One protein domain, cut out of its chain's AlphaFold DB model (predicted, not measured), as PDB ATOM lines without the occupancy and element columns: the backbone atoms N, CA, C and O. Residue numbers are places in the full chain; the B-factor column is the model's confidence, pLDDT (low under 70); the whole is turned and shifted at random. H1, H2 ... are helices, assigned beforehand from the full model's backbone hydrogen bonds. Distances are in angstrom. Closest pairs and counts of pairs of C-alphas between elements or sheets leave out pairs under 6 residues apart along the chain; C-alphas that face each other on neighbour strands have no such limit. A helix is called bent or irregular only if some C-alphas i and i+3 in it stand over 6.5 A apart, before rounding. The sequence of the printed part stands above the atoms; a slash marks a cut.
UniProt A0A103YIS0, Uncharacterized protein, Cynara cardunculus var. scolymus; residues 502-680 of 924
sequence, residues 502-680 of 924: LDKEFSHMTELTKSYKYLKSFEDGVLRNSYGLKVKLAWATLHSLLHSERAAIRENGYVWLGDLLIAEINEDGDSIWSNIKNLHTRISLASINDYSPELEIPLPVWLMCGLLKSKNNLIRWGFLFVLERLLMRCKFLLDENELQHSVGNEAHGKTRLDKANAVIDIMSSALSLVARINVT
ATOM      1  N   LEU A 502     127.924 159.054 248.850       67.88
ATOM      2  CA  LEU A 502     127.906 158.179 250.008       67.88
ATOM      3  C   LEU A 502     127.774 159.014 251.275       67.88
ATOM      4  O   LEU A 502     128.358 160.096 251.382       67.88
ATOM      5  N   ASP A 503     127.050 158.460 252.243       70.31
ATOM      6  CA  ASP A 503     126.935 159.052 253.566       70.31
ATOM      7  C   ASP A 503     128.328 159.396 254.122       70.31
ATOM      8  O   ASP A 503     129.310 158.669 253.913       70.31
ATOM      9  N   LYS A 504     128.409 160.505 254.863       75.31
ATOM     10  CA  LYS A 504     129.636 160.970 255.511       75.31
ATOM     11  C   LYS A 504     130.246 159.901 256.414       75.31
ATOM     12  O   LYS A 504     131.464 159.927 256.602       75.31
ATOM     13  N   GLU A 505     129.453 158.948 256.902       76.25
ATOM     14  CA  GLU A 505     129.929 157.764 257.625       76.25
ATOM     15  C   GLU A 505     131.027 156.984 256.873       76.25
ATOM     16  O   GLU A 505     131.956 156.465 257.497       76.25
ATOM     17  N   PHE A 506     130.996 156.956 255.534       78.56
ATOM     18  CA  PHE A 506     131.982 156.243 254.713       78.56
ATOM     19  C   PHE A 506     133.213 157.080 254.332       78.56
ATOM     20  O   PHE A 506     134.173 156.525 253.796       78.56
ATOM     21  N   SER A 507     133.250 158.379 254.662       81.38
ATOM     22  CA  SER A 507     134.301 159.313 254.208       81.38
ATOM     23  C   SER A 507     135.719 158.823 254.513       81.38
ATOM     24  O   SER A 507     136.593 158.866 253.650       81.38
ATOM     25  N   HIS A 508     135.940 158.293 255.721       83.19
ATOM     26  CA  HIS A 508     137.245 157.771 256.134       83.19
ATOM     27  C   HIS A 508     137.660 156.538 255.314       83.19
ATOM     28  O   HIS A 508     138.830 156.378 254.979       83.19
ATOM     29  N   MET A 509     136.719 155.651 254.964       84.50
ATOM     30  CA  MET A 509     137.027 154.508 254.099       84.50
ATOM     31  C   MET A 509     137.334 154.965 252.673       84.50
ATOM     32  O   MET A 509     138.278 154.461 252.066       84.50
ATOM     33  N   THR A 510     136.585 155.945 252.165       83.62
ATOM     34  CA  THR A 510     136.827 156.535 250.849       83.62
ATOM     35  C   THR A 510     138.212 157.175 250.773       83.62
ATOM     36  O   THR A 510     138.949 156.913 249.823       83.62
ATOM     37  N   GLU A 511     138.613 157.945 251.784       84.81
ATOM     38  CA  GLU A 511     139.951 158.541 251.871       84.81
ATOM     39  C   GLU A 511     141.052 157.470 251.910       84.81
ATOM     40  O   GLU A 511     141.998 157.539 251.129       84.81
ATOM     41  N   LEU A 512     140.885 156.405 252.706       85.06
ATOM     42  CA  LEU A 512     141.828 155.280 252.723       85.06
ATOM     43  C   LEU A 512     141.986 154.619 251.348       85.06
ATOM     44  O   LEU A 512     143.109 154.336 250.929       85.06
ATOM     45  N   THR A 513     140.883 154.377 250.637       85.88
ATOM     46  CA  THR A 513     140.934 153.801 249.281       85.88
ATOM     47  C   THR A 513     141.564 154.750 248.262       85.88
ATOM     48  O   THR A 513     142.214 154.282 247.331       85.88
ATOM     49  N   LYS A 514     141.444 156.072 248.457       84.50
ATOM     50  CA  LYS A 514     142.122 157.081 247.629       84.50
ATOM     51  C   LYS A 514     143.627 157.111 247.884       84.50
ATOM     52  O   LYS A 514     144.386 157.254 246.938       84.50
ATOM     53  N   SER A 515     144.077 156.971 249.130       82.12
ATOM     54  CA  SER A 515     145.508 157.042 249.460       82.12
ATOM     55  C   SER A 515     146.285 155.756 249.149       82.12
ATOM     56  O   SER A 515     147.488 155.821 248.918       82.12
ATOM     57  N   TYR A 516     145.629 154.588 249.139       79.88
ATOM     58  CA  TYR A 516     146.284 153.289 248.934       79.88
ATOM     59  C   TYR A 516     145.715 152.553 247.717       79.88
ATOM     60  O   TYR A 516     144.832 151.698 247.830       79.88
ATOM     61  N   LYS A 517     146.253 152.910 246.547       79.31
ATOM     62  CA  LYS A 517     145.737 152.547 245.215       79.31
ATOM     63  C   LYS A 517     146.326 151.267 244.626       79.31
ATOM     64  O   LYS A 517     145.755 150.696 243.697       79.31
ATOM     65  N   TYR A 518     147.462 150.815 245.153       77.75
ATOM     66  CA  TYR A 518     148.216 149.669 244.644       77.75
ATOM     67  C   TYR A 518     148.276 148.557 245.684       77.75
ATOM     68  O   TYR A 518     148.565 148.826 246.848       77.75
ATOM     69  N   LEU A 519     148.109 147.296 245.270       68.06
ATOM     70  CA  LEU A 519     148.165 146.164 246.204       68.06
ATOM     71  C   LEU A 519     149.520 146.070 246.927       68.06
ATOM     72  O   LEU A 519     149.559 145.786 248.120       68.06
ATOM     73  N   LYS A 520     150.617 146.396 246.226       62.88
ATOM     74  CA  LYS A 520     151.985 146.451 246.780       62.88
ATOM     75  C   LYS A 520     152.095 147.387 247.995       62.88
ATOM     76  O   LYS A 520     152.819 147.086 248.935       62.88
ATOM     77  N   SER A 521     151.312 148.472 248.025       60.03
ATOM     78  CA  SER A 521     151.274 149.411 249.160       60.03
ATOM     79  C   SER A 521     150.623 148.829 250.424       60.03
ATOM     80  O   SER A 521     150.750 149.409 251.501       60.03
ATOM     81  N   PHE A 522     149.932 147.686 250.317       60.16
ATOM     82  CA  PHE A 522     149.354 146.981 251.465       60.16
ATOM     83  C   PHE A 522     150.329 146.008 252.134       60.16
ATOM     84  O   PHE A 522     150.064 145.580 253.260       60.16
ATOM     85  N   GLU A 523     151.390 145.606 251.430       56.72
ATOM     86  CA  GLU A 523     152.300 144.530 251.845       56.72
ATOM     87  C   GLU A 523     153.654 145.059 252.333       56.72
ATOM     88  O   GLU A 523     154.272 144.432 253.194       56.72
ATOM     89  N   ASP A 524     154.080 146.240 251.875       50.28
ATOM     90  CA  ASP A 524     155.367 146.828 252.248       50.28
ATOM     91  C   ASP A 524     155.243 147.692 253.523       50.28
ATOM     92  O   ASP A 524     154.882 148.869 253.491       50.28
ATOM     93  N   GLY A 525     155.476 147.086 254.694       49.00
ATOM     94  CA  GLY A 525     155.476 147.813 255.968       49.00
ATOM     95  C   GLY A 525     155.342 146.938 257.212       49.00
ATOM     96  O   GLY A 525     154.276 146.860 257.821       49.00
ATOM     97  N   VAL A 526     156.464 146.363 257.645       47.12
ATOM     98  CA  VAL A 526     156.679 145.491 258.823       47.12
ATOM     99  C   VAL A 526     156.331 146.146 260.191       47.12
ATOM    100  O   VAL A 526     156.706 145.634 261.239       47.12
ATOM    101  N   LEU A 527     155.553 147.243 260.256       47.38
ATOM    102  CA  LEU A 527     155.221 147.910 261.531       47.38
ATOM    103  C   LEU A 527     153.846 148.625 261.650       47.38
ATOM    104  O   LEU A 527     153.722 149.557 262.447       47.38
ATOM    105  N   ARG A 528     152.774 148.227 260.931       48.94
ATOM    106  CA  ARG A 528     151.447 148.895 261.084       48.94
ATOM    107  C   ARG A 528     150.204 148.000 260.911       48.94
ATOM    108  O   ARG A 528     149.285 148.338 260.165       48.94
ATOM    109  N   ASN A 529     150.125 146.886 261.645       59.09
ATOM    110  CA  ASN A 529     149.023 145.908 261.545       59.09
ATOM    111  C   ASN A 529     147.605 146.519 261.612       59.09
ATOM    112  O   ASN A 529     146.734 146.099 260.858       59.09
ATOM    113  N   SER A 530     147.355 147.545 262.435       62.31
ATOM    114  CA  SER A 530     146.011 148.135 262.574       62.31
ATOM    115  C   SER A 530     145.566 148.983 261.376       62.31
ATOM    116  O   SER A 530     144.375 149.032 261.075       62.31
ATOM    117  N   TYR A 531     146.493 149.651 260.684       68.56
ATOM    118  CA  TYR A 531     146.168 150.562 259.582       68.56
ATOM    119  C   TYR A 531     146.020 149.810 258.253       68.56
ATOM    120  O   TYR A 531     145.052 150.035 257.532       68.56
ATOM    121  N   GLY A 532     146.896 148.834 257.982       71.19
ATOM    122  CA  GLY A 532     146.754 147.943 256.823       71.19
ATOM    123  C   GLY A 532     145.458 147.122 256.860       71.19
ATOM    124  O   GLY A 532     144.807 146.952 255.832       71.19
ATOM    125  N   LEU A 533     145.017 146.687 258.049       77.81
ATOM    126  CA  LEU A 533     143.713 146.034 258.240       77.81
ATOM    127  C   LEU A 533     142.540 146.950 257.864       77.81
ATOM    128  O   LEU A 533     141.614 146.497 257.197       77.81
ATOM    129  N   LYS A 534     142.585 148.236 258.241       81.69
ATOM    130  CA  LYS A 534     141.539 149.215 257.889       81.69
ATOM    131  C   LYS A 534     141.459 149.461 256.384       81.69
ATOM    132  O   LYS A 534     140.362 149.548 255.845       81.69
ATOM    133  N   VAL A 535     142.604 149.534 255.710       83.25
ATOM    134  CA  VAL A 535     142.662 149.701 254.252       83.25
ATOM    135  C   VAL A 535     142.110 148.461 253.540       83.25
ATOM    136  O   VAL A 535     141.258 148.586 252.663       83.25
ATOM    137  N   LYS A 536     142.513 147.254 253.966       83.44
ATOM    138  CA  LYS A 536     141.954 145.994 253.447       83.44
ATOM    139  C   LYS A 536     140.444 145.907 253.671       83.44
ATOM    140  O   LYS A 536     139.723 145.499 252.769       83.44
ATOM    141  N   LEU A 537     139.964 146.329 254.843       86.19
ATOM    142  CA  LEU A 537     138.536 146.383 255.152       86.19
ATOM    143  C   LEU A 537     137.789 147.360 254.234       86.19
ATOM    144  O   LEU A 537     136.714 147.016 253.751       86.19
ATOM    145  N   ALA A 538     138.348 148.542 253.960       88.31
ATOM    146  CA  ALA A 538     137.734 149.524 253.066       88.31
ATOM    147  C   ALA A 538     137.590 148.976 251.633       88.31
ATOM    148  O   ALA A 538     136.499 149.014 251.067       88.31
ATOM    149  N   TRP A 539     138.648 148.367 251.087       89.56
ATOM    150  CA  TRP A 539     138.605 147.715 249.773       89.56
ATOM    151  C   TRP A 539     137.668 146.497 249.732       89.56
ATOM    152  O   TRP A 539     136.933 146.322 248.760       89.56
ATOM    153  N   ALA A 540     137.639 145.680 250.789       88.69
ATOM    154  CA  ALA A 540     136.702 144.561 250.902       88.69
ATOM    155  C   ALA A 540     135.244 145.044 250.969       88.69
ATOM    156  O   ALA A 540     134.375 144.464 250.324       88.69
ATOM    157  N   THR A 541     134.987 146.138 251.691       90.56
ATOM    158  CA  THR A 541     133.657 146.756 251.790       90.56
ATOM    159  C   THR A 541     133.191 147.241 250.424       90.56
ATOM    160  O   THR A 541     132.099 146.875 249.996       90.56
ATOM    161  N   LEU A 542     134.034 147.980 249.693       91.75
ATOM    162  CA  LEU A 542     133.733 148.398 248.323       91.75
ATOM    163  C   LEU A 542     133.413 147.195 247.425       91.75
ATOM    164  O   LEU A 542     132.394 147.188 246.735       91.75
ATOM    165  N   HIS A 543     134.232 146.142 247.477       90.50
ATOM    166  CA  HIS A 543     133.987 144.925 246.707       90.50
ATOM    167  C   HIS A 543     132.626 144.285 247.039       90.50
ATOM    168  O   HIS A 543     131.895 143.886 246.128       90.50
ATOM    169  N   SER A 544     132.253 144.217 248.321       90.31
ATOM    170  CA  SER A 544     130.946 143.716 248.767       90.31
ATOM    171  C   SER A 544     129.778 144.588 248.299       90.31
ATOM    172  O   SER A 544     128.749 144.042 247.904       90.31
ATOM    173  N   LEU A 545     129.926 145.919 248.296       90.94
ATOM    174  CA  LEU A 545     128.897 146.835 247.793       90.94
ATOM    175  C   LEU A 545     128.632 146.596 246.303       90.94
ATOM    176  O   LEU A 545     127.483 146.404 245.911       90.94
ATOM    177  N   LEU A 546     129.695 146.509 245.497       90.81
ATOM    178  CA  LEU A 546     129.621 146.280 244.048       90.81
ATOM    179  C   LEU A 546     128.913 144.965 243.673       90.81
ATOM    180  O   LEU A 546     128.295 144.874 242.614       90.81
ATOM    181  N   HIS A 547     128.978 143.956 244.546       90.19
ATOM    182  CA  HIS A 547     128.400 142.626 244.321       90.19
ATOM    183  C   HIS A 547     127.113 142.365 245.119       90.19
ATOM    184  O   HIS A 547     126.619 141.238 245.130       90.19
ATOM    185  N   SER A 548     126.554 143.379 245.784       88.00
ATOM    186  CA  SER A 548     125.334 143.244 246.588       88.00
ATOM    187  C   SER A 548     124.121 142.845 245.739       88.00
ATOM    188  O   SER A 548     124.005 143.226 244.579       88.00
ATOM    189  N   GLU A 549     123.148 142.128 246.301       82.69
ATOM    190  CA  GLU A 549     121.885 141.823 245.605       82.69
ATOM    191  C   GLU A 549     120.912 143.012 245.588       82.69
ATOM    192  O   GLU A 549     120.061 143.119 244.700       82.69
ATOM    193  N   ARG A 550     121.074 143.965 246.514       81.75
ATOM    194  CA  ARG A 550     120.202 145.141 246.631       81.75
ATOM    195  C   ARG A 550     120.679 146.269 245.716       81.75
ATOM    196  O   ARG A 550     121.823 146.700 245.828       81.75
ATOM    197  N   ALA A 551     119.786 146.779 244.864       78.06
ATOM    198  CA  ALA A 551     120.101 147.818 243.876       78.06
ATOM    199  C   ALA A 551     120.685 149.092 244.509       78.06
ATOM    200  O   ALA A 551     121.797 149.465 244.161       78.06
ATOM    201  N   ALA A 552     120.016 149.658 245.520       75.31
ATOM    202  CA  ALA A 552     120.484 150.869 246.204       75.31
ATOM    203  C   ALA A 552     121.891 150.717 246.822       75.31
ATOM    204  O   ALA A 552     122.698 151.639 246.806       75.31
ATOM    205  N   ILE A 553     122.224 149.525 247.335       81.69
ATOM    206  CA  ILE A 553     123.552 149.252 247.910       81.69
ATOM    207  C   ILE A 553     124.612 149.147 246.806       81.69
ATOM    208  O   ILE A 553     125.727 149.640 246.974       81.69
ATOM    209  N   ARG A 554     124.271 148.521 245.672       87.25
ATOM    210  CA  ARG A 554     125.172 148.456 244.514       87.25
ATOM    211  C   ARG A 554     125.445 149.827 243.915       87.25
ATOM    212  O   ARG A 554     126.595 150.116 243.612       87.25
ATOM    213  N   GLU A 555     124.416 150.658 243.770       82.25
ATOM    214  CA  GLU A 555     124.534 152.023 243.238       82.25
ATOM    215  C   GLU A 555     125.529 152.853 244.053       82.25
ATOM    216  O   GLU A 555     126.444 153.445 243.483       82.25
ATOM    217  N   ASN A 556     125.454 152.772 245.382       83.62
ATOM    218  CA  ASN A 556     126.438 153.371 246.285       83.62
ATOM    219  C   ASN A 556     127.871 152.868 246.022       83.62
ATOM    220  O   ASN A 556     128.820 153.653 245.983       83.62
ATOM    221  N   GLY A 557     128.043 151.564 245.782       88.75
ATOM    222  CA  GLY A 557     129.332 150.994 245.378       88.75
ATOM    223  C   GLY A 557     129.840 151.546 244.040       88.75
ATOM    224  O   GLY A 557     131.029 151.838 243.906       88.75
ATOM    225  N   TYR A 558     128.953 151.730 243.058       88.94
ATOM    226  CA  TYR A 558     129.304 152.296 241.753       88.94
ATOM    227  C   TYR A 558     129.710 153.769 241.846       88.94
ATOM    228  O   TYR A 558     130.683 154.168 241.206       88.94
ATOM    229  N   VAL A 559     129.015 154.559 242.670       86.12
ATOM    230  CA  VAL A 559     129.392 155.948 242.973       86.12
ATOM    231  C   VAL A 559     130.792 155.997 243.587       86.12
ATOM    232  O   VAL A 559     131.642 156.730 243.080       86.12
ATOM    233  N   TRP A 560     131.073 155.159 244.596       89.31
ATOM    234  CA  TRP A 560     132.403 155.083 245.213       89.31
ATOM    235  C   TRP A 560     133.486 154.770 244.173       89.31
ATOM    236  O   TRP A 560     134.501 155.461 244.091       89.31
ATOM    237  N   LEU A 561     133.272 153.737 243.353       91.50
ATOM    238  CA  LEU A 561     134.243 153.330 242.341       91.50
ATOM    239  C   LEU A 561     134.485 154.440 241.308       91.50
ATOM    240  O   LEU A 561     135.632 154.690 240.934       91.50
ATOM    241  N   GLY A 562     133.425 155.138 240.893       88.62
ATOM    242  CA  GLY A 562     133.521 156.309 240.025       88.62
ATOM    243  C   GLY A 562     134.364 157.428 240.641       88.62
ATOM    244  O   GLY A 562     135.247 157.960 239.973       88.62
ATOM    245  N   ASP A 563     134.156 157.747 241.920       86.31
ATOM    246  CA  ASP A 563     134.930 158.775 242.631       86.31
ATOM    247  C   ASP A 563     136.416 158.428 242.742       86.31
ATOM    248  O   ASP A 563     137.266 159.320 242.667       86.31
ATOM    249  N   LEU A 564     136.746 157.142 242.889       89.62
ATOM    250  CA  LEU A 564     138.132 156.678 242.879       89.62
ATOM    251  C   LEU A 564     138.776 156.870 241.506       89.62
ATOM    252  O   LEU A 564     139.866 157.425 241.429       89.62
ATOM    253  N   LEU A 565     138.091 156.490 240.423       89.75
ATOM    254  CA  LEU A 565     138.593 156.683 239.056       89.75
ATOM    255  C   LEU A 565     138.809 158.165 238.719       89.75
ATOM    256  O   LEU A 565     139.778 158.512 238.052       89.75
ATOM    257  N   ILE A 566     137.937 159.048 239.205       86.75
ATOM    258  CA  ILE A 566     138.085 160.498 239.025       86.75
ATOM    259  C   ILE A 566     139.266 161.029 239.848       86.75
ATOM    260  O   ILE A 566     140.014 161.881 239.369       86.75
ATOM    261  N   ALA A 567     139.472 160.514 241.063       85.38
ATOM    262  CA  ALA A 567     140.633 160.862 241.878       85.38
ATOM    263  C   ALA A 567     141.963 160.423 241.235       85.38
ATOM    264  O   ALA A 567     142.970 161.081 241.464       85.38
ATOM    265  N   GLU A 568     141.978 159.368 240.408       84.00
ATOM    266  CA  GLU A 568     143.151 159.014 239.585       84.00
ATOM    267  C   GLU A 568     143.459 160.062 238.509       84.00
ATOM    268  O   GLU A 568     144.614 160.270 238.158       84.00
ATOM    269  N   ILE A 569     142.438 160.732 237.967       83.19
ATOM    270  CA  ILE A 569     142.634 161.764 236.939       83.19
ATOM    271  C   ILE A 569     143.164 163.062 237.559       83.19
ATOM    272  O   ILE A 569     143.943 163.772 236.924       83.19
ATOM    273  N   ASN A 570     142.751 163.363 238.791       79.69
ATOM    274  CA  ASN A 570     143.079 164.602 239.500       79.69
ATOM    275  C   ASN A 570     144.368 164.522 240.342       79.69
ATOM    276  O   ASN A 570     144.572 165.392 241.181       79.69
ATOM    277  N   GLU A 571     145.208 163.491 240.189       73.12
ATOM    278  CA  GLU A 571     146.458 163.397 240.958       73.12
ATOM    279  C   GLU A 571     147.412 164.571 240.677       73.12
ATOM    280  O   GLU A 571     147.672 164.925 239.522       73.12
ATOM    281  N   ASP A 572     147.959 165.143 241.754       56.06
ATOM    282  CA  ASP A 572     148.881 166.277 241.720       56.06
ATOM    283  C   ASP A 572     150.238 165.865 241.124       56.06
ATOM    284  O   ASP A 572     151.043 165.190 241.768       56.06
ATOM    285  N   GLY A 573     150.511 166.292 239.889       58.62
ATOM    286  CA  GLY A 573     151.833 166.154 239.264       58.62
ATOM    287  C   GLY A 573     151.828 166.274 237.742       58.62
ATOM    288  O   GLY A 573     152.721 166.904 237.179       58.62
ATOM    289  N   ASP A 574     150.790 165.745 237.094       62.34
ATOM    290  CA  ASP A 574     150.656 165.683 235.637       62.34
ATOM    291  C   ASP A 574     149.446 166.489 235.140       62.34
ATOM    292  O   ASP A 574     148.484 166.745 235.865       62.34
ATOM    293  N   SER A 575     149.465 166.899 233.868       78.19
ATOM    294  CA  SER A 575     148.305 167.569 233.271       78.19
ATOM    295  C   SER A 575     147.087 166.628 233.239       78.19
ATOM    296  O   SER A 575     147.209 165.457 232.884       78.19
ATOM    297  N   ILE A 576     145.881 167.147 233.493       79.81
ATOM    298  CA  ILE A 576     144.615 166.385 233.368       79.81
ATOM    299  C   ILE A 576     144.544 165.634 232.024       79.81
ATOM    300  O   ILE A 576     144.077 164.500 231.933       79.81
ATOM    301  N   TRP A 577     145.068 166.260 230.968       78.44
ATOM    302  CA  TRP A 577     145.158 165.695 229.628       78.44
ATOM    303  C   TRP A 577     146.010 164.419 229.543       78.44
ATOM    304  O   TRP A 577     145.582 163.426 228.948       78.44
ATOM    305  N   SER A 578     147.208 164.421 230.135       79.88
ATOM    306  CA  SER A 578     148.080 163.240 230.185       79.88
ATOM    307  C   SER A 578     147.483 162.139 231.055       79.88
ATOM    308  O   SER A 578     147.552 160.973 230.669       79.88
ATOM    309  N   ASN A 579     146.811 162.499 232.150       84.44
ATOM    310  CA  ASN A 579     146.168 161.536 233.045       84.44
ATOM    311  C   ASN A 579     145.018 160.790 232.360       84.44
ATOM    312  O   ASN A 579     144.924 159.571 232.473       84.44
ATOM    313  N   ILE A 580     144.200 161.480 231.560       85.31
ATOM    314  CA  ILE A 580     143.128 160.854 230.764       85.31
ATOM    315  C   ILE A 580     143.705 159.889 229.716       85.31
ATOM    316  O   ILE A 580     143.202 158.777 229.550       85.31
ATOM    317  N   LYS A 581     144.800 160.261 229.037       84.06
ATOM    318  CA  LYS A 581     145.479 159.357 228.090       84.06
ATOM    319  C   LYS A 581     146.095 158.139 228.780       84.06
ATOM    320  O   LYS A 581     146.023 157.040 228.235       84.06
ATOM    321  N   ASN A 582     146.673 158.323 229.963       85.75
ATOM    322  CA  ASN A 582     147.212 157.237 230.781       85.75
ATOM    323  C   ASN A 582     146.089 156.312 231.280       85.75
ATOM    324  O   ASN A 582     146.206 155.090 231.251       85.75
ATOM    325  N   LEU A 583     144.939 156.870 231.660       86.75
ATOM    326  CA  LEU A 583     143.773 156.077 232.031       86.75
ATOM    327  C   LEU A 583     143.290 155.204 230.866       86.75
ATOM    328  O   LEU A 583     143.034 154.017 231.063       86.75
ATOM    329  N   HIS A 584     143.235 155.757 229.651       88.00
ATOM    330  CA  HIS A 584     142.927 154.985 228.448       88.00
ATOM    331  C   HIS A 584     143.888 153.797 228.261       88.00
ATOM    332  O   HIS A 584     143.430 152.666 228.097       88.00
ATOM    333  N   THR A 585     145.210 154.011 228.336       85.94
ATOM    334  CA  THR A 585     146.184 152.914 228.173       85.94
ATOM    335  C   THR A 585     146.066 151.869 229.283       85.94
ATOM    336  O   THR A 585     146.137 150.671 229.003       85.94
ATOM    337  N   ARG A 586     145.815 152.293 230.527       87.06
ATOM    338  CA  ARG A 586     145.595 151.402 231.677       87.06
ATOM    339  C   ARG A 586     144.340 150.541 231.521       87.06
ATOM    340  O   ARG A 586     144.414 149.346 231.793       87.06
ATOM    341  N   ILE A 587     143.223 151.100 231.045       86.94
ATOM    342  CA  ILE A 587     141.988 150.339 230.765       86.94
ATOM    343  C   ILE A 587     142.256 149.273 229.697       86.94
ATOM    344  O   ILE A 587     141.904 148.107 229.879       86.94
ATOM    345  N   SER A 588     142.944 149.644 228.616       84.56
ATOM    346  CA  SER A 588     143.289 148.711 227.540       84.56
ATOM    347  C   SER A 588     144.181 147.564 228.030       84.56
ATOM    348  O   SER A 588     143.945 146.412 227.666       84.56
ATOM    349  N   LEU A 589     145.149 147.830 228.914       83.19
ATOM    350  CA  LEU A 589     146.017 146.797 229.498       83.19
ATOM    351  C   LEU A 589     145.298 145.900 230.519       83.19
ATOM    352  O   LEU A 589     145.492 144.683 230.504       83.19
ATOM    353  N   ALA A 590     144.456 146.479 231.381       81.31
ATOM    354  CA  ALA A 590     143.672 145.741 232.373       81.31
ATOM    355  C   ALA A 590     142.608 144.837 231.728       81.31
ATOM    356  O   ALA A 590     142.189 143.843 232.316       81.31
ATOM    357  N   SER A 591     142.180 145.168 230.507       68.25
ATOM    358  CA  SER A 591     141.185 144.389 229.768       68.25
ATOM    359  C   SER A 591     141.696 143.027 229.280       68.25
ATOM    360  O   SER A 591     140.903 142.099 229.129       68.25
ATOM    361  N   ILE A 592     143.006 142.903 229.033       68.06
ATOM    362  CA  ILE A 592     143.625 141.716 228.415       68.06
ATOM    363  C   ILE A 592     144.188 140.764 229.472       68.06
ATOM    364  O   ILE A 592     144.163 139.550 229.288       68.06
ATOM    365  N   ASN A 593     144.692 141.309 230.576       67.81
ATOM    366  CA  ASN A 593     145.439 140.546 231.565       67.81
ATOM    367  C   ASN A 593     144.577 140.220 232.793       67.81
ATOM    368  O   ASN A 593     143.630 140.932 233.128       67.81
ATOM    369  N   ASP A 594     144.915 139.143 233.496       68.31
ATOM    370  CA  ASP A 594     144.517 139.009 234.896       68.31
ATOM    371  C   ASP A 594     145.398 139.906 235.770       68.31
ATOM    372  O   ASP A 594     146.443 140.392 235.328       68.31
ATOM    373  N   TYR A 595     144.945 140.174 236.996       69.00
ATOM    374  CA  TYR A 595     145.662 141.062 237.903       69.00
ATOM    375  C   TYR A 595     147.125 140.617 238.041       69.00
ATOM    376  O   TYR A 595     147.402 139.501 238.480       69.00
ATOM    377  N   SER A 596     148.050 141.514 237.700       69.38
ATOM    378  CA  SER A 596     149.481 141.323 237.917       69.38
ATOM    379  C   SER A 596     150.042 142.518 238.684       69.38
ATOM    380  O   SER A 596     149.854 143.654 238.247       69.38
ATOM    381  N   PRO A 597     150.761 142.294 239.799       61.69
ATOM    382  CA  PRO A 597     151.373 143.367 240.576       61.69
ATOM    383  C   PRO A 597     152.533 144.055 239.831       61.69
ATOM    384  O   PRO A 597     153.004 145.099 240.277       61.69
ATOM    385  N   GLU A 598     153.020 143.485 238.726       60.72
ATOM    386  CA  GLU A 598     154.058 144.071 237.864       60.72
ATOM    387  C   GLU A 598     153.508 145.163 236.940       60.72
ATOM    388  O   GLU A 598     154.238 146.073 236.559       60.72
ATOM    389  N   LEU A 599     152.213 145.102 236.624       68.38
ATOM    390  CA  LEU A 599     151.517 146.142 235.881       68.38
ATOM    391  C   LEU A 599     151.160 147.257 236.873       68.38
ATOM    392  O   LEU A 599     150.354 147.041 237.776       68.38
ATOM    393  N   GLU A 600     151.740 148.451 236.722       75.25
ATOM    394  CA  GLU A 600     151.478 149.644 237.555       75.25
ATOM    395  C   GLU A 600     150.071 150.245 237.318       75.25
ATOM    396  O   GLU A 600     149.887 151.449 237.126       75.25
ATOM    397  N   ILE A 601     149.043 149.396 237.323       83.56
ATOM    398  CA  ILE A 601     147.640 149.747 237.112       83.56
ATOM    399  C   ILE A 601     146.947 149.867 238.483       83.56
ATOM    400  O   ILE A 601     146.979 148.909 239.262       83.56
ATOM    401  N   PRO A 602     146.290 151.005 238.782       86.56
ATOM    402  CA  PRO A 602     145.546 151.197 240.025       86.56
ATOM    403  C   PRO A 602     144.394 150.198 240.205       86.56
ATOM    404  O   PRO A 602     143.705 149.825 239.251       86.56
ATOM    405  N   LEU A 603     144.117 149.825 241.456       86.25
ATOM    406  CA  LEU A 603     143.011 148.933 241.831       86.25
ATOM    407  C   LEU A 603     141.617 149.384 241.346       86.25
ATOM    408  O   LEU A 603     140.847 148.504 240.955       86.25
ATOM    409  N   PRO A 604     141.260 150.688 241.293       90.50
ATOM    410  CA  PRO A 604     139.979 151.120 240.728       90.50
ATOM    411  C   PRO A 604     139.762 150.664 239.278       90.50
ATOM    412  O   PRO A 604     138.670 150.221 238.925       90.50
ATOM    413  N   VAL A 605     140.808 150.713 238.444       89.31
ATOM    414  CA  VAL A 605     140.736 150.297 237.031       89.31
ATOM    415  C   VAL A 605     140.529 148.785 236.940       89.31
ATOM    416  O   VAL A 605     139.669 148.317 236.193       89.31
ATOM    417  N   TRP A 606     141.250 148.020 237.766       89.00
ATOM    418  CA  TRP A 606     141.070 146.572 237.865       89.00
ATOM    419  C   TRP A 606     139.663 146.177 238.313       89.00
ATOM    420  O   TRP A 606     139.072 145.275 237.722       89.00
ATOM    421  N   LEU A 607     139.110 146.853 239.325       89.81
ATOM    422  CA  LEU A 607     137.753 146.586 239.800       89.81
ATOM    423  C   LEU A 607     136.711 146.907 238.735       89.81
ATOM    424  O   LEU A 607     135.828 146.083 238.510       89.81
ATOM    425  N   MET A 608     136.833 148.051 238.054       92.00
ATOM    426  CA  MET A 608     135.938 148.421 236.959       92.00
ATOM    427  C   MET A 608     135.924 147.328 235.885       92.00
ATOM    428  O   MET A 608     134.873 146.746 235.631       92.00
ATOM    429  N   CYS A 609     137.079 146.969 235.315       89.31
ATOM    430  CA  CYS A 609     137.166 145.902 234.310       89.31
ATOM    431  C   CYS A 609     136.709 144.533 234.856       89.31
ATOM    432  O   CYS A 609     136.109 143.740 234.129       89.31
ATOM    433  N   GLY A 610     136.936 144.264 236.145       87.50
ATOM    434  CA  GLY A 610     136.509 143.046 236.834       87.50
ATOM    435  C   GLY A 610     134.990 142.864 236.907       87.50
ATOM    436  O   GLY A 610     134.526 141.725 236.839       87.50
ATOM    437  N   LEU A 611     134.199 143.946 236.955       90.19
ATOM    438  CA  LEU A 611     132.727 143.867 236.964       90.19
ATOM    439  C   LEU A 611     132.176 143.115 235.742       90.19
ATOM    440  O   LEU A 611     131.197 142.375 235.857       90.19
ATOM    441  N   LEU A 612     132.833 143.239 234.582       87.25
ATOM    442  CA  LEU A 612     132.429 142.531 233.366       87.25
ATOM    443  C   LEU A 612     132.705 141.023 233.415       87.25
ATOM    444  O   LEU A 612     131.977 140.253 232.784       87.25
ATOM    445  N   LYS A 613     133.701 140.585 234.200       84.88
ATOM    446  CA  LYS A 613     134.020 139.161 234.402       84.88
ATOM    447  C   LYS A 613     132.967 138.439 235.261       84.88
ATOM    448  O   LYS A 613     132.957 137.210 235.316       84.88
ATOM    449  N   SER A 614     132.055 139.169 235.913       86.44
ATOM    450  CA  SER A 614     130.969 138.580 236.701       86.44
ATOM    451  C   SER A 614     130.014 137.749 235.840       86.44
ATOM    452  O   SER A 614     129.784 138.047 234.667       86.44
ATOM    453  N   LYS A 615     129.407 136.711 236.430       84.12
ATOM    454  CA  LYS A 615     128.326 135.933 235.796       84.12
ATOM    455  C   LYS A 615     126.970 136.642 235.864       84.12
ATOM    456  O   LYS A 615     126.073 136.299 235.104       84.12
ATOM    457  N   ASN A 616     126.803 137.601 236.776       86.25
ATOM    458  CA  ASN A 616     125.535 138.291 236.989       86.25
ATOM    459  C   ASN A 616     125.420 139.518 236.070       86.25
ATOM    460  O   ASN A 616     126.227 140.447 236.160       86.25
ATOM    461  N   ASN A 617     124.384 139.554 235.230       86.00
ATOM    462  CA  ASN A 617     124.138 140.655 234.295       86.00
ATOM    463  C   ASN A 617     123.919 142.005 234.994       86.00
ATOM    464  O   ASN A 617     124.322 143.028 234.446       86.00
ATOM    465  N   LEU A 618     123.369 142.016 236.214       84.62
ATOM    466  CA  LEU A 618     123.171 143.235 237.008       84.62
ATOM    467  C   LEU A 618     124.490 143.839 237.510       84.62
ATOM    468  O   LEU A 618     124.585 145.047 237.704       84.62
ATOM    469  N   ILE A 619     125.509 143.002 237.723       87.31
ATOM    470  CA  ILE A 619     126.852 143.454 238.117       87.31
ATOM    471  C   ILE A 619     127.592 143.981 236.884       87.31
ATOM    472  O   ILE A 619     128.222 145.034 236.946       87.31
ATOM    473  N   ARG A 620     127.433 143.314 235.731       89.50
ATOM    474  CA  ARG A 620     127.943 143.807 234.440       89.50
ATOM    475  C   ARG A 620     127.352 145.165 234.066       89.50
ATOM    476  O   ARG A 620     128.072 146.004 233.537       89.50
ATOM    477  N   TRP A 621     126.081 145.409 234.385       88.62
ATOM    478  CA  TRP A 621     125.456 146.725 234.212       88.62
ATOM    479  C   TRP A 621     126.211 147.828 234.970       88.62
ATOM    480  O   TRP A 621     126.373 148.937 234.462       88.62
ATOM    481  N   GLY A 622     126.758 147.502 236.146       88.50
ATOM    482  CA  GLY A 622     127.590 148.405 236.939       88.50
ATOM    483  C   GLY A 622     128.810 148.940 236.196       88.50
ATOM    484  O   GLY A 622     129.139 150.114 236.339       88.50
ATOM    485  N   PHE A 623     129.442 148.127 235.342       92.44
ATOM    486  CA  PHE A 623     130.535 148.594 234.482       92.44
ATOM    487  C   PHE A 623     130.084 149.729 233.560       92.44
ATOM    488  O   PHE A 623     130.767 150.744 233.454       92.44
ATOM    489  N   LEU A 624     128.926 149.568 232.911       91.75
ATOM    490  CA  LEU A 624     128.384 150.552 231.973       91.75
ATOM    491  C   LEU A 624     127.996 151.848 232.690       91.75
ATOM    492  O   LEU A 624     128.270 152.931 232.179       91.75
ATOM    493  N   PHE A 625     127.420 151.740 233.889       89.31
ATOM    494  CA  PHE A 625     127.100 152.896 234.726       89.31
ATOM    495  C   PHE A 625     128.360 153.681 235.129       89.31
ATOM    496  O   PHE A 625     128.430 154.896 234.944       89.31
ATOM    497  N   VAL A 626     129.387 152.986 235.632       92.19
ATOM    498  CA  VAL A 626     130.661 153.612 236.026       92.19
ATOM    499  C   VAL A 626     131.369 154.227 234.814       92.19
ATOM    500  O   VAL A 626     131.910 155.327 234.921       92.19
ATOM    501  N   LEU A 627     131.323 153.568 233.650       92.62
ATOM    502  CA  LEU A 627     131.877 154.089 232.400       92.62
ATOM    503  C   LEU A 627     131.183 155.383 231.957       92.62
ATOM    504  O   LEU A 627     131.860 156.351 231.629       92.62
ATOM    505  N   GLU A 628     129.851 155.421 231.952       89.62
ATOM    506  CA  GLU A 628     129.092 156.618 231.571       89.62
ATOM    507  C   GLU A 628     129.420 157.807 232.486       89.62
ATOM    508  O   GLU A 628     129.703 158.905 231.997       89.62
ATOM    509  N   ARG A 629     129.472 157.569 233.805       88.06
ATOM    510  CA  ARG A 629     129.901 158.566 234.799       88.06
ATOM    511  C   ARG A 629     131.321 159.067 234.519       88.06
ATOM    512  O   ARG A 629     131.559 160.275 234.541       88.06
ATOM    513  N   LEU A 630     132.256 158.157 234.233       89.75
ATOM    514  CA  LEU A 630     133.650 158.485 233.935       89.75
ATOM    515  C   LEU A 630     133.776 159.350 232.673       89.75
ATOM    516  O   LEU A 630     134.415 160.398 232.721       89.75
ATOM    517  N   LEU A 631     133.145 158.946 231.566       89.62
ATOM    518  CA  LEU A 631     133.185 159.679 230.293       89.62
ATOM    519  C   LEU A 631     132.665 161.107 230.459       89.62
ATOM    520  O   LEU A 631     133.274 162.062 229.969       89.62
ATOM    521  N   MET A 632     131.579 161.254 231.212       83.81
ATOM    522  CA  MET A 632     130.998 162.553 231.507       83.81
ATOM    523  C   MET A 632     131.898 163.442 232.356       83.81
ATOM    524  O   MET A 632     132.057 164.626 232.052       83.81
ATOM    525  N   ARG A 633     132.548 162.887 233.384       82.69
ATOM    526  CA  ARG A 633     133.496 163.665 234.183       82.69
ATOM    527  C   ARG A 633     134.741 164.047 233.385       82.69
ATOM    528  O   ARG A 633     135.168 165.196 233.479       82.69
ATOM    529  N   CYS A 634     135.288 163.137 232.577       84.69
ATOM    530  CA  CYS A 634     136.409 163.429 231.681       84.69
ATOM    531  C   CYS A 634     136.084 164.610 230.766       84.69
ATOM    532  O   CYS A 634     136.893 165.525 230.645       84.69
ATOM    533  N   LYS A 635     134.882 164.639 230.176       81.19
ATOM    534  CA  LYS A 635     134.436 165.768 229.355       81.19
ATOM    535  C   LYS A 635     134.467 167.088 230.131       81.19
ATOM    536  O   LYS A 635     135.057 168.045 229.639       81.19
ATOM    537  N   PHE A 636     133.869 167.142 231.324       76.44
ATOM    538  CA  PHE A 636     133.845 168.373 232.122       76.44
ATOM    539  C   PHE A 636     135.247 168.854 232.496       76.44
ATOM    540  O   PHE A 636     135.547 170.031 232.332       76.44
ATOM    541  N   LEU A 637     136.133 167.948 232.914       77.50
ATOM    542  CA  LEU A 637     137.517 168.299 233.238       77.50
ATOM    543  C   LEU A 637     138.279 168.851 232.020       77.50
ATOM    544  O   LEU A 637     139.086 169.769 232.153       77.50
ATOM    545  N   LEU A 638     138.015 168.320 230.821       76.81
ATOM    546  CA  LEU A 638     138.622 168.799 229.576       76.81
ATOM    547  C   LEU A 638     138.086 170.164 229.121       76.81
ATOM    548  O   LEU A 638     138.823 170.904 228.459       76.81
ATOM    549  N   ASP A 639     136.840 170.480 229.471       71.19
ATOM    550  CA  ASP A 639     136.188 171.766 229.209       71.19
ATOM    551  C   ASP A 639     136.681 172.854 230.188       71.19
ATOM    552  O   ASP A 639     137.101 173.932 229.771       71.19
ATOM    553  N   GLU A 640     136.779 172.544 231.490       64.56
ATOM    554  CA  GLU A 640     137.273 173.481 232.517       64.56
ATOM    555  C   GLU A 640     138.719 173.941 232.276       64.56
ATOM    556  O   GLU A 640     139.045 175.118 232.458       64.56
ATOM    557  N   ASN A 641     139.581 173.036 231.807       56.69
ATOM    558  CA  ASN A 641     140.986 173.335 231.521       56.69
ATOM    559  C   ASN A 641     141.169 174.277 230.308       56.69
ATOM    560  O   ASN A 641     142.252 174.810 230.079       56.69
ATOM    561  N   GLU A 642     140.123 174.479 229.500       53.00
ATOM    562  CA  GLU A 642     140.145 175.348 228.319       53.00
ATOM    563  C   GLU A 642     140.030 176.840 228.688       53.00
ATOM    564  O   GLU A 642     140.625 177.688 228.022       53.00
ATOM    565  N   LEU A 643     139.345 177.169 229.791       47.66
ATOM    566  CA  LEU A 643     139.172 178.552 230.252       47.66
ATOM    567  C   LEU A 643     140.355 179.092 231.067       47.66
ATOM    568  O   LEU A 643     140.570 180.301 231.079       47.66
ATOM    569  N   GLN A 644     141.148 178.236 231.717       45.25
ATOM    570  CA  GLN A 644     142.323 178.688 232.478       45.25
ATOM    571  C   GLN A 644     143.491 179.131 231.574       45.25
ATOM    572  O   GLN A 644     144.348 179.900 232.006       45.25
ATOM    573  N   HIS A 645     143.504 178.707 230.306       43.34
ATOM    574  CA  HIS A 645     144.573 178.994 229.341       43.34
ATOM    575  C   HIS A 645     144.165 179.970 228.219       43.34
ATOM    576  O   HIS A 645     144.851 180.058 227.201       43.34
ATOM    577  N   SER A 646     143.083 180.744 228.383       36.78
ATOM    578  CA  SER A 646     142.502 181.608 227.336       36.78
ATOM    579  C   SER A 646     143.286 182.901 227.021       36.78
ATOM    580  O   SER A 646     142.690 183.930 226.701       36.78
ATOM    581  N   VAL A 647     144.619 182.875 227.090       37.78
ATOM    582  CA  VAL A 647     145.489 183.975 226.647       37.78
ATOM    583  C   VAL A 647     146.509 183.424 225.639       37.78
ATOM    584  O   VAL A 647     147.677 183.248 225.966       37.78
ATOM    585  N   GLY A 648     146.074 183.122 224.404       35.31
ATOM    586  CA  GLY A 648     147.000 182.900 223.276       35.31
ATOM    587  C   GLY A 648     146.525 182.004 222.116       35.31
ATOM    588  O   GLY A 648     146.534 180.788 222.242       35.31
ATOM    589  N   ASN A 649     146.220 182.647 220.979       35.06
ATOM    590  CA  ASN A 649     146.333 182.259 219.552       35.06
ATOM    591  C   ASN A 649     145.877 180.883 218.993       35.06
ATOM    592  O   ASN A 649     146.361 179.833 219.394       35.06
ATOM    593  N   GLU A 650     145.065 180.972 217.919       37.09
ATOM    594  CA  GLU A 650     144.940 180.202 216.644       37.09
ATOM    595  C   GLU A 650     145.102 178.657 216.572       37.09
ATOM    596  O   GLU A 650     144.761 178.067 215.549       37.09
ATOM    597  N   ALA A 651     145.498 177.950 217.632       42.31
ATOM    598  CA  ALA A 651     145.634 176.485 217.668       42.31
ATOM    599  C   ALA A 651     144.368 175.740 218.162       42.31
ATOM    600  O   ALA A 651     144.398 174.527 218.380       42.31
ATOM    601  N   HIS A 652     143.248 176.449 218.346       49.25
ATOM    602  CA  HIS A 652     142.073 175.967 219.090       49.25
ATOM    603  C   HIS A 652     141.302 174.794 218.451       49.25
ATOM    604  O   HIS A 652     140.691 174.003 219.171       49.25
ATOM    605  N   GLY A 653     141.329 174.635 217.123       47.56
ATOM    606  CA  GLY A 653     140.568 173.572 216.446       47.56
ATOM    607  C   GLY A 653     141.175 172.169 216.602       47.56
ATOM    608  O   GLY A 653     140.453 171.182 216.743       47.56
ATOM    609  N   LYS A 654     142.512 172.063 216.624       53.66
ATOM    610  CA  LYS A 654     143.218 170.773 216.747       53.66
ATOM    611  C   LYS A 654     143.175 170.245 218.182       53.66
ATOM    612  O   LYS A 654     142.923 169.064 218.391       53.66
ATOM    613  N   THR A 655     143.276 171.143 219.163       70.19
ATOM    614  CA  THR A 655     143.166 170.801 220.587       70.19
ATOM    615  C   THR A 655     141.784 170.265 220.966       70.19
ATOM    616  O   THR A 655     141.700 169.344 221.772       70.19
ATOM    617  N   ARG A 656     140.694 170.783 220.377       72.88
ATOM    618  CA  ARG A 656     139.322 170.315 220.665       72.88
ATOM    619  C   ARG A 656     139.010 168.948 220.069       72.88
ATOM    620  O   ARG A 656     138.422 168.109 220.750       72.88
ATOM    621  N   LEU A 657     139.440 168.702 218.830       80.00
ATOM    622  CA  LEU A 657     139.301 167.384 218.209       80.00
ATOM    623  C   LEU A 657     140.111 166.326 218.956       80.00
ATOM    624  O   LEU A 657     139.595 165.243 219.213       80.00
ATOM    625  N   ASP A 658     141.337 166.655 219.364       81.00
ATOM    626  CA  ASP A 658     142.143 165.759 220.186       81.00
ATOM    627  C   ASP A 658     141.417 165.433 221.498       81.00
ATOM    628  O   ASP A 658     141.289 164.257 221.839       81.00
ATOM    629  N   LYS A 659     140.849 166.435 222.187       82.50
ATOM    630  CA  LYS A 659     140.048 166.233 223.410       82.50
ATOM    631  C   LYS A 659     138.858 165.301 223.212       82.50
ATOM    632  O   LYS A 659     138.691 164.364 223.991       82.50
ATOM    633  N   ALA A 660     138.070 165.523 222.162       84.81
ATOM    634  CA  ALA A 660     136.966 164.638 221.809       84.81
ATOM    635  C   ALA A 660     137.464 163.212 221.516       84.81
ATOM    636  O   ALA A 660     136.888 162.245 222.013       84.81
ATOM    637  N   ASN A 661     138.584 163.078 220.798       87.19
ATOM    638  CA  ASN A 661     139.208 161.791 220.504       87.19
ATOM    639  C   ASN A 661     139.630 161.036 221.770       87.19
ATOM    640  O   ASN A 661     139.431 159.831 221.824       87.19
ATOM    641  N   ALA A 662     140.147 161.711 222.801       87.25
ATOM    642  CA  ALA A 662     140.522 161.047 224.053       87.25
ATOM    643  C   ALA A 662     139.315 160.454 224.802       87.25
ATOM    644  O   ALA A 662     139.412 159.366 225.368       87.25
ATOM    645  N   VAL A 663     138.166 161.140 224.785       89.44
ATOM    646  CA  VAL A 663     136.919 160.607 225.363       89.44
ATOM    647  C   VAL A 663     136.422 159.409 224.549       89.44
ATOM    648  O   VAL A 663     136.049 158.387 225.127       89.44
ATOM    649  N   ILE A 664     136.473 159.503 223.215       90.94
ATOM    650  CA  ILE A 664     136.127 158.390 222.321       90.94
ATOM    651  C   ILE A 664     137.064 157.195 222.524       90.94
ATOM    652  O   ILE A 664     136.576 156.076 222.576       90.94
ATOM    653  N   ASP A 665     138.364 157.405 222.727       90.06
ATOM    654  CA  ASP A 665     139.331 156.329 222.972       90.06
ATOM    655  C   ASP A 665     139.005 155.540 224.246       90.06
ATOM    656  O   ASP A 665     139.000 154.309 224.233       90.06
ATOM    657  N   ILE A 666     138.677 156.235 225.344       91.00
ATOM    658  CA  ILE A 666     138.241 155.584 226.591       91.00
ATOM    659  C   ILE A 666     136.956 154.791 226.352       91.00
ATOM    660  O   ILE A 666     136.878 153.624 226.740       91.00
ATOM    661  N   MET A 667     135.960 155.407 225.705       93.69
ATOM    662  CA  MET A 667     134.685 154.757 225.404       93.69
ATOM    663  C   MET A 667     134.897 153.506 224.549       93.69
ATOM    664  O   MET A 667     134.397 152.442 224.899       93.69
ATOM    665  N   SER A 668     135.637 153.616 223.448       91.75
ATOM    666  CA  SER A 668     135.869 152.522 222.511       91.75
ATOM    667  C   SER A 668     136.617 151.370 223.170       91.75
ATOM    668  O   SER A 668     136.139 150.241 223.119       91.75
ATOM    669  N   SER A 669     137.714 151.642 223.882       89.00
ATOM    670  CA  SER A 669     138.472 150.602 224.591       89.00
ATOM    671  C   SER A 669     137.633 149.890 225.659       89.00
ATOM    672  O   SER A 669     137.710 148.668 225.800       89.00
ATOM    673  N   ALA A 670     136.783 150.626 226.380       90.88
ATOM    674  CA  ALA A 670     135.901 150.061 227.395       90.88
ATOM    675  C   ALA A 670     134.721 149.266 226.799       90.88
ATOM    676  O   ALA A 670     134.410 148.177 227.278       90.88
ATOM    677  N   LEU A 671     134.065 149.769 225.750       91.44
ATOM    678  CA  LEU A 671     132.920 149.098 225.122       91.44
ATOM    679  C   LEU A 671     133.338 147.898 224.262       91.44
ATOM    680  O   LEU A 671     132.609 146.908 224.218       91.44
ATOM    681  N   SER A 672     134.528 147.909 223.653       89.38
ATOM    682  CA  SER A 672     135.045 146.732 222.935       89.38
ATOM    683  C   SER A 672     135.256 145.550 223.883       89.38
ATOM    684  O   SER A 672     135.127 144.401 223.467       89.38
ATOM    685  N   LEU A 673     135.498 145.789 225.177       85.81
ATOM    686  CA  LEU A 673     135.537 144.722 226.181       85.81
ATOM    687  C   LEU A 673     134.163 144.057 226.374       85.81
ATOM    688  O   LEU A 673     134.087 142.837 226.514       85.81
ATOM    689  N   VAL A 674     133.079 144.835 226.328       86.62
ATOM    690  CA  VAL A 674     131.698 144.328 226.415       86.62
ATOM    691  C   VAL A 674     131.377 143.435 225.216       86.62
ATOM    692  O   VAL A 674     130.851 142.334 225.397       86.62
ATOM    693  N   ALA A 675     131.758 143.874 224.011       85.69
ATOM    694  CA  ALA A 675     131.597 143.095 222.785       85.69
ATOM    695  C   ALA A 675     132.443 141.807 222.805       85.69
ATOM    696  O   ALA A 675     131.937 140.731 222.495       85.69
ATOM    697  N   ARG A 676     133.703 141.875 223.264       85.12
ATOM    698  CA  ARG A 676     134.614 140.712 223.375       85.12
ATOM    699  C   ARG A 676     134.142 139.651 224.364       85.12
ATOM    700  O   ARG A 676     134.264 138.464 224.083       85.12
ATOM    701  N   ILE A 677     133.603 140.063 225.513       82.25
ATOM    702  CA  ILE A 677     133.012 139.144 226.505       82.25
ATOM    703  C   ILE A 677     131.677 138.568 225.995       82.25
ATOM    704  O   ILE A 677     131.138 137.631 226.586       82.25
ATOM    705  N   ASN A 678     131.174 139.086 224.869       82.06
ATOM    706  CA  ASN A 678     129.936 138.688 224.217       82.06
ATOM    707  C   ASN A 678     128.755 138.733 225.192       82.06
ATOM    708  O   ASN A 678     128.069 137.737 225.430       82.06
ATOM    709  N   VAL A 679     128.557 139.896 225.822       80.81
ATOM    710  CA  VAL A 679     127.438 140.105 226.747       80.81
ATOM    711  C   VAL A 679     126.119 139.896 226.005       80.81
ATOM    712  O   VAL A 679     125.809 140.616 225.068       80.81
ATOM    713  N   THR A 680     125.322 138.930 226.453       78.38
ATOM    714  CA  THR A 680     124.052 138.559 225.808       78.38
ATOM    715  C   THR A 680     122.837 139.284 226.387       78.38
ATOM    716  O   THR A 680     121.730 139.169 225.869       78.38
TER     717      THR A 680
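What this domain is: This is residues 502 to 680 of the 924 residues of an uncharacterized protein of Cynara cardunculus var. scolymus (UniProt A0A103YIS0). What shape do the helices make? H5, H7 and H8 run side by side, H7 and H8 as a long hairpin whose tip, residues 643 to 651, sticks out; H4 crosses H7, and short H6 packs on H4, H5 and H7. On the far side of H4 from H8, H1 and H3 cross each other and pack on H4, with tiny H2 by H3. What is the make-up and size? The printed part has 179 residues with eight named helices, H1 to H8 in chain order, and no named strand: all helix, mostly in crossed packing. It is compact, with a radius of gyration of the C-alphas of 17.4 A, and spans 56 by 45 by 35 A.

Where its parts are: Where do the first four helices lie? H1 is residues 504 to 515, from C-alpha 504 at (129.636, 160.970, 255.511), and is irregular, with C-alphas 505 and 508 7.5 A apart. H2 is residues 519 to 522, H3 is 529 to 546, 26.1 A long, and H4 is 551 to 569, 27.4 A long. Where do the other four lie? H5 is residues 576 to 592, 25.2 A long, and H6 is 603 to 612. H7 is 617 to 643, 41.0 A long, and H8 is 652 to 676, 36.3 A long, ending at C-alpha 676 at (134.614, 140.712, 223.375).

How they stand to each other: How do the first helices meet? H1 touches H3, only just about perpendicular at 70.2 degrees, closest at the C-alphas of Met 509 and Ala 538, 5.1 A. H2 only just touches H3, with 3 pairs of C-alphas within 8 A, closest at Phe 522 and Gly 532, 6.0 A. What does H4 touch? It is the hub, touching H1, H3, H5, H6 and H7; the closest C-alphas of H4 and H7 are those of Gly 562 and Val 626, 5.6 A. How do the last helices run? H7 and H8 form a hairpin, a shallow tilt of 8 degrees, opposite ways, closest at the C-alphas of Leu 631 and Val 663, 6.3 A. H5 touches H8 at a shallow tilt of 19 degrees, the same way, closest at the C-alphas of His 584 and Ile 666, 5.1 A. Which backbones are complete? Every O i to N i+4 pair is within hydrogen-bond range in H3 and H4, against 6 of 8 in H1, 12 of 13 in H5, 5 of 6 in H6, 18 of 23 in H7 and 19 of 21 in H8; H2 is too short for one.

The domain as a whole: Is anything missing or far out? The printed part has no cut and no long link; the two C-alphas farthest apart, of Asn 529 and Glu 650, are 56.6 A apart. Where is confidence low? The mean pLDDT of the printed part is 78.2, and residues 502, 519 to 531, 572 to 574, 591 to 599 and 640 to 654 are under 70.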